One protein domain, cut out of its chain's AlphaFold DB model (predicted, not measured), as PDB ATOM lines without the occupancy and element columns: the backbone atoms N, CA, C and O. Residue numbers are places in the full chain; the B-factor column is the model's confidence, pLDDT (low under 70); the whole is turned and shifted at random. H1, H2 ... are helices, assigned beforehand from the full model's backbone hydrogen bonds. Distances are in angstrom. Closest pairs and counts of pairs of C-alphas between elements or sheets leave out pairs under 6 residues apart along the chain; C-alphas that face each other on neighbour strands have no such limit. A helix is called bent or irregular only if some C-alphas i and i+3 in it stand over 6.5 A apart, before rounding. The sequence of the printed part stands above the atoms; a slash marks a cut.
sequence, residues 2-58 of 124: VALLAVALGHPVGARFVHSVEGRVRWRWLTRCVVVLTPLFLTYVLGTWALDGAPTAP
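What this domain is: This is residues 2 to 58 of the 124 residues of the protein "CPBP family intramembrane metalloprotease" of Carideicomes alvinocaridis (UniProt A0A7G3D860). Look first at H3, a long, bent helix reaching away from a small end where two short helices, H1 and H2, sit near each other; beyond H3's far end, residues 53 to 58 turn aside as a tail. The printed part has 57 residues, is all helix in the order H1, H2, H3, and has no named strand. It is extended, with a radius of gyration of the C-alphas of 19.1 A and spans of 51 by 28 by 15 A.

How they stand to each other: Find H3 at residues 27 to 52: by its hydrogen bonds it was assigned as one helix, but it is bent, with C-alphas 36 and 39 at 6.5 A. Its arms H3a, residues 27 to 36, and H3b, residues 39 to 52, stand at a shallow tilt of 33 degrees, only just short of steep. H1, residues 2 to 10, and H2, residues 15 to 18, only just touch, with 3 pairs of C-alphas within 8 A, the closest those of Ala 8 and Ala 15, 5.8 A apart. Both are apart from H3a and H3b. Every O i to N i+4 pair is within hydrogen-bond range in H1, H3a and H3b; H2 is too short for one.

Where its parts are: Find C-alpha 27 at (9.617, 102.300, 120.814); H3a covers 14.0 A, and H3b 19.5 A to C-alpha 52 at (8.468, 94.548, 85.757). H1 covers 12.6 A and H2 5.5 A.

The domain as a whole: The farthest C-alphas, of Pro 12 and Thr 56, are 52.7 A apart. The printed part has no cut and no long link; pLDDT is under 70 at residues 2 to 23.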
ATOM      1  N   VAL A   2      21.364  85.098 123.022       40.00
ATOM      2  CA  VAL A   2      22.702  84.598 122.647       40.00
ATOM      3  C   VAL A   2      23.603  85.673 122.012       40.00
ATOM      4  O   VAL A   2      24.767  85.772 122.376       40.00
ATOM      5  N   ALA A   3      23.059  86.564 121.172       39.41
ATOM      6  CA  ALA A   3      23.820  87.683 120.594       39.41
ATOM      7  C   ALA A   3      24.326  88.692 121.650       39.41
ATOM      8  O   ALA A   3      25.449  89.177 121.565       39.41
ATOM      9  N   LEU A   4      23.537  88.955 122.698       49.19
ATOM     10  CA  LEU A   4      23.943  89.834 123.804       49.19
ATOM     11  C   LEU A   4      25.010  89.176 124.692       49.19
ATOM     12  O   LEU A   4      25.873  89.874 125.209       49.19
ATOM     13  N   LEU A   5      24.969  87.846 124.838       50.12
ATOM     14  CA  LEU A   5      25.980  87.059 125.550       50.12
ATOM     15  C   LEU A   5      27.307  86.995 124.780       50.12
ATOM     16  O   LEU A   5      28.357  87.183 125.384       50.12
ATOM     17  N   ALA A   6      27.266  86.807 123.459       51.69
ATOM     18  CA  ALA A   6      28.459  86.831 122.610       51.69
ATOM     19  C   ALA A   6      29.157  88.203 122.641       51.69
ATOM     20  O   ALA A   6      30.378  88.283 122.748       51.69
ATOM     21  N   VAL A   7      28.379  89.291 122.641       49.22
ATOM     22  CA  VAL A   7      28.913  90.655 122.768       49.22
ATOM     23  C   VAL A   7      29.418  90.947 124.188       49.22
ATOM     24  O   VAL A   7      30.448  91.600 124.341       49.22
ATOM     25  N   ALA A   8      28.752  90.428 125.226       49.47
ATOM     26  CA  ALA A   8      29.174  90.593 126.619       49.47
ATOM     27  C   ALA A   8      30.473  89.844 126.965       49.47
ATOM     28  O   ALA A   8      31.215  90.298 127.831       49.47
ATOM     29  N   LEU A   9      30.757  88.718 126.303       55.69
ATOM     30  CA  LEU A   9      31.984  87.944 126.526       55.69
ATOM     31  C   LEU A   9      33.207  88.525 125.795       55.69
ATOM     32  O   LEU A   9      34.333  88.224 126.180       55.69
ATOM     33  N   GLY A  10      33.003  89.351 124.762       52.06
ATOM     34  CA  GLY A  10      34.083  89.859 123.909       52.06
ATOM     35  C   GLY A  10      34.528  91.301 124.165       52.06
ATOM     36  O   GLY A  10      35.614  91.665 123.726       52.06
ATOM     37  N   HIS A  11      33.730  92.140 124.840       49.09
ATOM     38  CA  HIS A  11      34.048  93.567 124.997       49.09
ATOM     39  C   HIS A  11      33.638  94.160 126.359       49.09
ATOM     40  O   HIS A  11      32.607  93.791 126.915       49.09
ATOM     41  N   PRO A  12      34.393  95.153 126.878       49.03
ATOM     42  CA  PRO A  12      34.181  95.752 128.204       49.03
ATOM     43  C   PRO A  12      32.981  96.716 128.291       49.03
ATOM     44  O   PRO A  12      32.740  97.322 129.334       49.03
ATOM     45  N   VAL A  13      32.227  96.897 127.207       54.44
ATOM     46  CA  VAL A  13      31.082  97.813 127.144       54.44
ATOM     47  C   VAL A  13      29.781  97.037 127.304       54.44
ATOM     48  O   VAL A  13      29.509  96.087 126.577       54.44
ATOM     49  N   GLY A  14      28.957  97.440 128.276       55.72
ATOM     50  CA  GLY A  14      27.709  96.742 128.582       55.72
ATOM     51  C   GLY A  14      26.804  96.634 127.352       55.72
ATOM     52  O   GLY A  14      26.475  97.651 126.743       55.72
ATOM     53  N   ALA A  15      26.348  95.414 127.040       57.72
ATOM     54  CA  ALA A  15      25.573  95.067 125.840       57.72
ATOM     55  C   ALA A  15      24.345  95.971 125.577       57.72
ATOM     56  O   ALA A  15      23.896  96.124 124.445       57.72
ATOM     57  N   ARG A  16      23.835  96.643 126.617       58.16
ATOM     58  CA  ARG A  16      22.776  97.662 126.536       58.16
ATOM     59  C   ARG A  16      23.106  98.850 125.620       58.16
ATOM     60  O   ARG A  16      22.199  99.383 124.991       58.16
ATOM     61  N   PHE A  17      24.372  99.254 125.522       61.47
ATOM     62  CA  PHE A  17      24.785 100.426 124.735       61.47
ATOM     63  C   PHE A  17      24.936 100.133 123.240       61.47
ATOM     64  O   PHE A  17      25.035 101.054 122.439       61.47
ATOM     65  N   VAL A  18      24.899  98.854 122.866       62.03
ATOM     66  CA  VAL A  18      25.018  98.384 121.480       62.03
ATOM     67  C   VAL A  18      23.728  98.664 120.697       62.03
ATOM     68  O   VAL A  18      23.760  98.881 119.496       62.03
ATOM     69  N   HIS A  19      22.584  98.705 121.386       60.81
ATOM     70  CA  HIS A  19      21.278  98.967 120.773       60.81
ATOM     71  C   HIS A  19      20.840 100.437 120.808       60.81
ATOM     72  O   HIS A  19      19.962 100.835 120.043       60.81
ATOM     73  N   SER A  20      21.334 101.225 121.767       62.72
ATOM     74  CA  SER A  20      20.858 102.589 122.021       62.72
ATOM     75  C   SER A  20      21.784 103.294 123.005       62.72
ATOM     76  O   SER A  20      22.160 102.713 124.024       62.72
ATOM     77  N   VAL A  21      22.070 104.577 122.765       61.84
ATOM     78  CA  VAL A  21      22.821 105.442 123.699       61.84
ATOM     79  C   VAL A  21      22.112 105.540 125.059       61.84
ATOM     80  O   VAL A  21      22.755 105.642 126.098       61.84
ATOM     81  N   GLU A  22      20.778 105.427 125.071       62.66
ATOM     82  CA  GLU A  22      19.950 105.424 126.286       62.66
ATOM     83  C   GLU A  22      19.886 104.040 126.974       62.66
ATOM     84  O   GLU A  22      19.289 103.907 128.043       62.66
ATOM     85  N   GLY A  23      20.458 102.990 126.368       67.12
ATOM     86  CA  GLY A  23      20.462 101.624 126.901       67.12
ATOM     87  C   GLY A  23      19.126 100.875 126.799       67.12
ATOM     88  O   GLY A  23      18.948  99.849 127.454       67.12
ATOM     89  N   ARG A  24      18.157 101.404 126.037       72.75
ATOM     90  CA  ARG A  24      16.792 100.860 125.894       72.75
ATOM     91  C   ARG A  24      16.224 101.116 124.498       72.75
ATOM     92  O   ARG A  24      16.605 102.079 123.829       72.75
ATOM     93  N   VAL A  25      15.285 100.265 124.080       75.69
ATOM     94  CA  VAL A  25      14.570 100.406 122.803       75.69
ATOM     95  C   VAL A  25      13.618 101.597 122.880       75.69
ATOM     96  O   VAL A  25      12.698 101.639 123.697       75.69
ATOM     97  N   ARG A  26      13.826 102.573 121.996       86.19
ATOM     98  CA  ARG A  26      12.999 103.782 121.902       86.19
ATOM     99  C   ARG A  26      11.778 103.498 121.029       86.19
ATOM    100  O   ARG A  26      11.711 103.951 119.891       86.19
ATOM    101  N   TRP A  27      10.804 102.758 121.556       85.56
ATOM    102  CA  TRP A  27       9.617 102.300 120.814       85.56
ATOM    103  C   TRP A  27       8.871 103.413 120.065       85.56
ATOM    104  O   TRP A  27       8.456 103.217 118.926       85.56
ATOM    105  N   ARG A  28       8.757 104.613 120.656       90.44
ATOM    106  CA  ARG A  28       8.140 105.783 119.997       90.44
ATOM    107  C   ARG A  28       8.925 106.264 118.775       90.44
ATOM    108  O   ARG A  28       8.332 106.770 117.835       90.44
ATOM    109  N   TRP A  29      10.249 106.153 118.802       88.12
ATOM    110  CA  TRP A  29      11.095 106.501 117.662       88.12
ATOM    111  C   TRP A  29      11.051 105.404 116.604       88.12
ATOM    112  O   TRP A  29      10.806 105.696 115.441       88.12
ATOM    113  N   LEU A  30      11.182 104.142 117.022       87.50
ATOM    114  CA  LEU A  30      11.120 102.988 116.128       87.50
ATOM    115  C   LEU A  30       9.803 102.954 115.344       87.50
ATOM    116  O   LEU A  30       9.824 102.855 114.125       87.50
ATOM    117  N   THR A  31       8.664 103.128 116.016       90.56
ATOM    118  CA  THR A  31       7.348 103.199 115.354       90.56
ATOM    119  C   THR A  31       7.241 104.367 114.376       90.56
ATOM    120  O   THR A  31       6.713 104.182 113.285       90.56
ATOM    121  N   ARG A  32       7.788 105.548 114.701       94.94
ATOM    122  CA  ARG A  32       7.862 106.672 113.749       94.94
ATOM    123  C   ARG A  32       8.709 106.331 112.529       94.94
ATOM    124  O   ARG A  32       8.267 106.592 111.419       94.94
ATOM    125  N   CYS A  33       9.887 105.735 112.718       92.56
ATOM    126  CA  CYS A  33      10.732 105.293 111.610       92.56
ATOM    127  C   CYS A  33      10.002 104.283 110.725       92.56
ATOM    128  O   CYS A  33      10.026 104.444 109.511       92.56
ATOM    129  N   VAL A  34       9.305 103.302 111.314       91.94
ATOM    130  CA  VAL A  34       8.482 102.349 110.555       91.94
ATOM    131  C   VAL A  34       7.430 103.101 109.748       91.94
ATOM    132  O   VAL A  34       7.444 103.014 108.531       91.94
ATOM    133  N   VAL A  35       6.591 103.920 110.387       96.12
ATOM    134  CA  VAL A  35       5.512 104.654 109.703       96.12
ATOM    135  C   VAL A  35       6.032 105.552 108.577       96.12
ATOM    136  O   VAL A  35       5.390 105.647 107.539       96.12
ATOM    137  N   VAL A  36       7.187 106.199 108.756       96.44
ATOM    138  CA  VAL A  36       7.783 107.086 107.744       96.44
ATOM    139  C   VAL A  36       8.421 106.302 106.594       96.44
ATOM    140  O   VAL A  36       8.314 106.718 105.444       96.44
ATOM    141  N   LEU A  37       9.073 105.172 106.873       94.44
ATOM    142  CA  LEU A  37       9.769 104.377 105.855       94.44
ATOM    143  C   LEU A  37       8.842 103.405 105.116       94.44
ATOM    144  O   LEU A  37       9.100 103.090 103.957       94.44
ATOM    145  N   THR A  38       7.747 102.957 105.736       94.12
ATOM    146  CA  THR A  38       6.753 102.082 105.103       94.12
ATOM    147  C   THR A  38       6.225 102.626 103.768       94.12
ATOM    148  O   THR A  38       6.257 101.865 102.806       94.12
ATOM    149  N   PRO A  39       5.773 103.890 103.625       96.50
ATOM    150  CA  PRO A  39       5.285 104.387 102.338       96.50
ATOM    151  C   PRO A  39       6.377 104.417 101.266       96.50
ATOM    152  O   PRO A  39       6.095 104.081 100.121       96.50
ATOM    153  N   LEU A  40       7.623 104.747 101.623       96.31
ATOM    154  CA  LEU A  40       8.757 104.671 100.697       96.31
ATOM    155  C   LEU A  40       8.990 103.232 100.225       96.31
ATOM    156  O   LEU A  40       9.098 102.991  99.026       96.31
ATOM    157  N   PHE A  41       8.998 102.274 101.153       93.19
ATOM    158  CA  PHE A  41       9.171 100.860 100.833       93.19
ATOM    159  C   PHE A  41       8.026 100.315  99.968       93.19
ATOM    160  O   PHE A  41       8.276  99.637  98.979       93.19
ATOM    161  N   LEU A  42       6.775 100.655 100.291       94.69
ATOM    162  CA  LEU A  42       5.613 100.279  99.484       94.69
ATOM    163  C   LEU A  42       5.677 100.896  98.088       94.69
ATOM    164  O   LEU A  42       5.393 100.210  97.115       94.69
ATOM    165  N   THR A  43       6.081 102.163  97.979       96.44
ATOM    166  CA  THR A  43       6.244 102.834  96.682       96.44
ATOM    167  C   THR A  43       7.310 102.145  95.842       96.44
ATOM    168  O   THR A  43       7.089 101.926  94.657       96.44
ATOM    169  N   TYR A  44       8.431 101.756  96.456       94.19
ATOM    170  CA  TYR A  44       9.455 100.953  95.799       94.19
ATOM    171  C   TYR A  44       8.872  99.622  95.308       94.19
ATOM    172  O   TYR A  44       8.838  99.407  94.107       94.19
ATOM    173  N   VAL A  45       8.324  98.786  96.198       91.06
ATOM    174  CA  VAL A  45       7.807  97.449  95.845       91.06
ATOM    175  C   VAL A  45       6.723  97.516  94.767       91.06
ATOM    176  O   VAL A  45       6.793  96.794  93.776       91.06
ATOM    177  N   LEU A  46       5.725  98.388  94.944       93.00
ATOM    178  CA  LEU A  46       4.630  98.551  93.986       93.00
ATOM    179  C   LEU A  46       5.116  99.163  92.671       93.00
ATOM    180  O   LEU A  46       4.621  98.785  91.615       93.00
ATOM    181  N   GLY A  47       6.087 100.076  92.729       94.25
ATOM    182  CA  GLY A  47       6.731 100.646  91.552       94.25
ATOM    183  C   GLY A  47       7.461  99.578  90.744       94.25
ATOM    184  O   GLY A  47       7.218  99.459  89.548       94.25
ATOM    185  N   THR A  48       8.279  98.744  91.392       91.06
ATOM    186  CA  THR A  48       8.958  97.614  90.740       91.06
ATOM    187  C   THR A  48       7.943  96.649  90.129       91.06
ATOM    188  O   THR A  48       8.067  96.281  88.970       91.06
ATOM    189  N   TRP A  49       6.875  96.311  90.856       90.12
ATOM    190  CA  TRP A  49       5.801  95.452  90.342       90.12
ATOM    191  C   TRP A  49       5.066  96.048  89.140       90.12
ATOM    192  O   TRP A  49       4.677  95.313  88.235       90.12
ATOM    193  N   ALA A  50       4.843  97.362  89.130       91.38
ATOM    194  CA  ALA A  50       4.191  98.046  88.021       91.38
ATOM    195  C   ALA A  50       5.080  98.103  86.769       91.38
ATOM    196  O   ALA A  50       4.554  98.078  85.659       91.38
ATOM    197  N   LEU A  51       6.403  98.179  86.947       92.94
ATOM    198  CA  LEU A  51       7.378  98.244  85.857       92.94
ATOM    199  C   LEU A  51       7.713  96.860  85.286       92.94
ATOM    200  O   LEU A  51       7.676  96.684  84.070       92.94
ATOM    201  N   ASP A  52       7.995  95.884  86.150       89.12
ATOM    202  CA  ASP A  52       8.468  94.548  85.757       89.12
ATOM    203  C   ASP A  52       7.321  93.542  85.554       89.12
ATOM    204  O   ASP A  52       7.509  92.466  84.982       89.12
ATOM    205  N   GLY A  53       6.113  93.892  86.004       83.19
ATOM    206  CA  GLY A  53       4.952  93.008  86.032       83.19
ATOM    207  C   GLY A  53       4.941  92.074  87.246       83.19
ATOM    208  O   GLY A  53       5.959  91.785  87.875       83.19
ATOM    209  N   ALA A  54       3.752  91.584  87.608       73.56
ATOM    210  CA  ALA A  54       3.613  90.632  88.706       73.56
ATOM    211  C   ALA A  54       4.110  89.238  88.272       73.56
ATOM    212  O   ALA A  54       3.644  88.732  87.245       73.56
ATOM    213  N   PRO A  55       4.983  88.568  89.052       70.06
ATOM    214  CA  PRO A  55       5.369  87.192  88.775       70.06
ATOM    215  C   PRO A  55       4.125  86.298  88.716       70.06
ATOM    216  O   PRO A  55       3.384  86.183  89.690       70.06
ATOM    217  N   THR A  56       3.896  85.645  87.577       71.62
ATOM    218  CA  THR A  56       2.766  84.721  87.368       71.62
ATOM    219  C   THR A  56       3.064  83.299  87.847       71.62
ATOM    220  O   THR A  56       2.266  82.386  87.628       71.62
ATOM    221  N   ALA A  57       4.206  83.098  88.511       76.00
ATOM    222  CA  ALA A  57       4.592  81.806  89.053       76.00
ATOM    223  C   ALA A  57       3.543  81.302  90.066       76.00
ATOM    224  O   ALA A  57       3.039  82.087  90.879       76.00
ATOM    225  N   PRO A  58       3.218  79.996  90.055       79.88
ATOM    226  CA  PRO A  58       2.369  79.401  91.074       79.88
ATOM    227  C   PRO A  58       2.928  79.699  92.466       79.88
ATOM    228  O   PRO A  58       4.127  79.555  92.711       79.88
TER     229      PRO A  58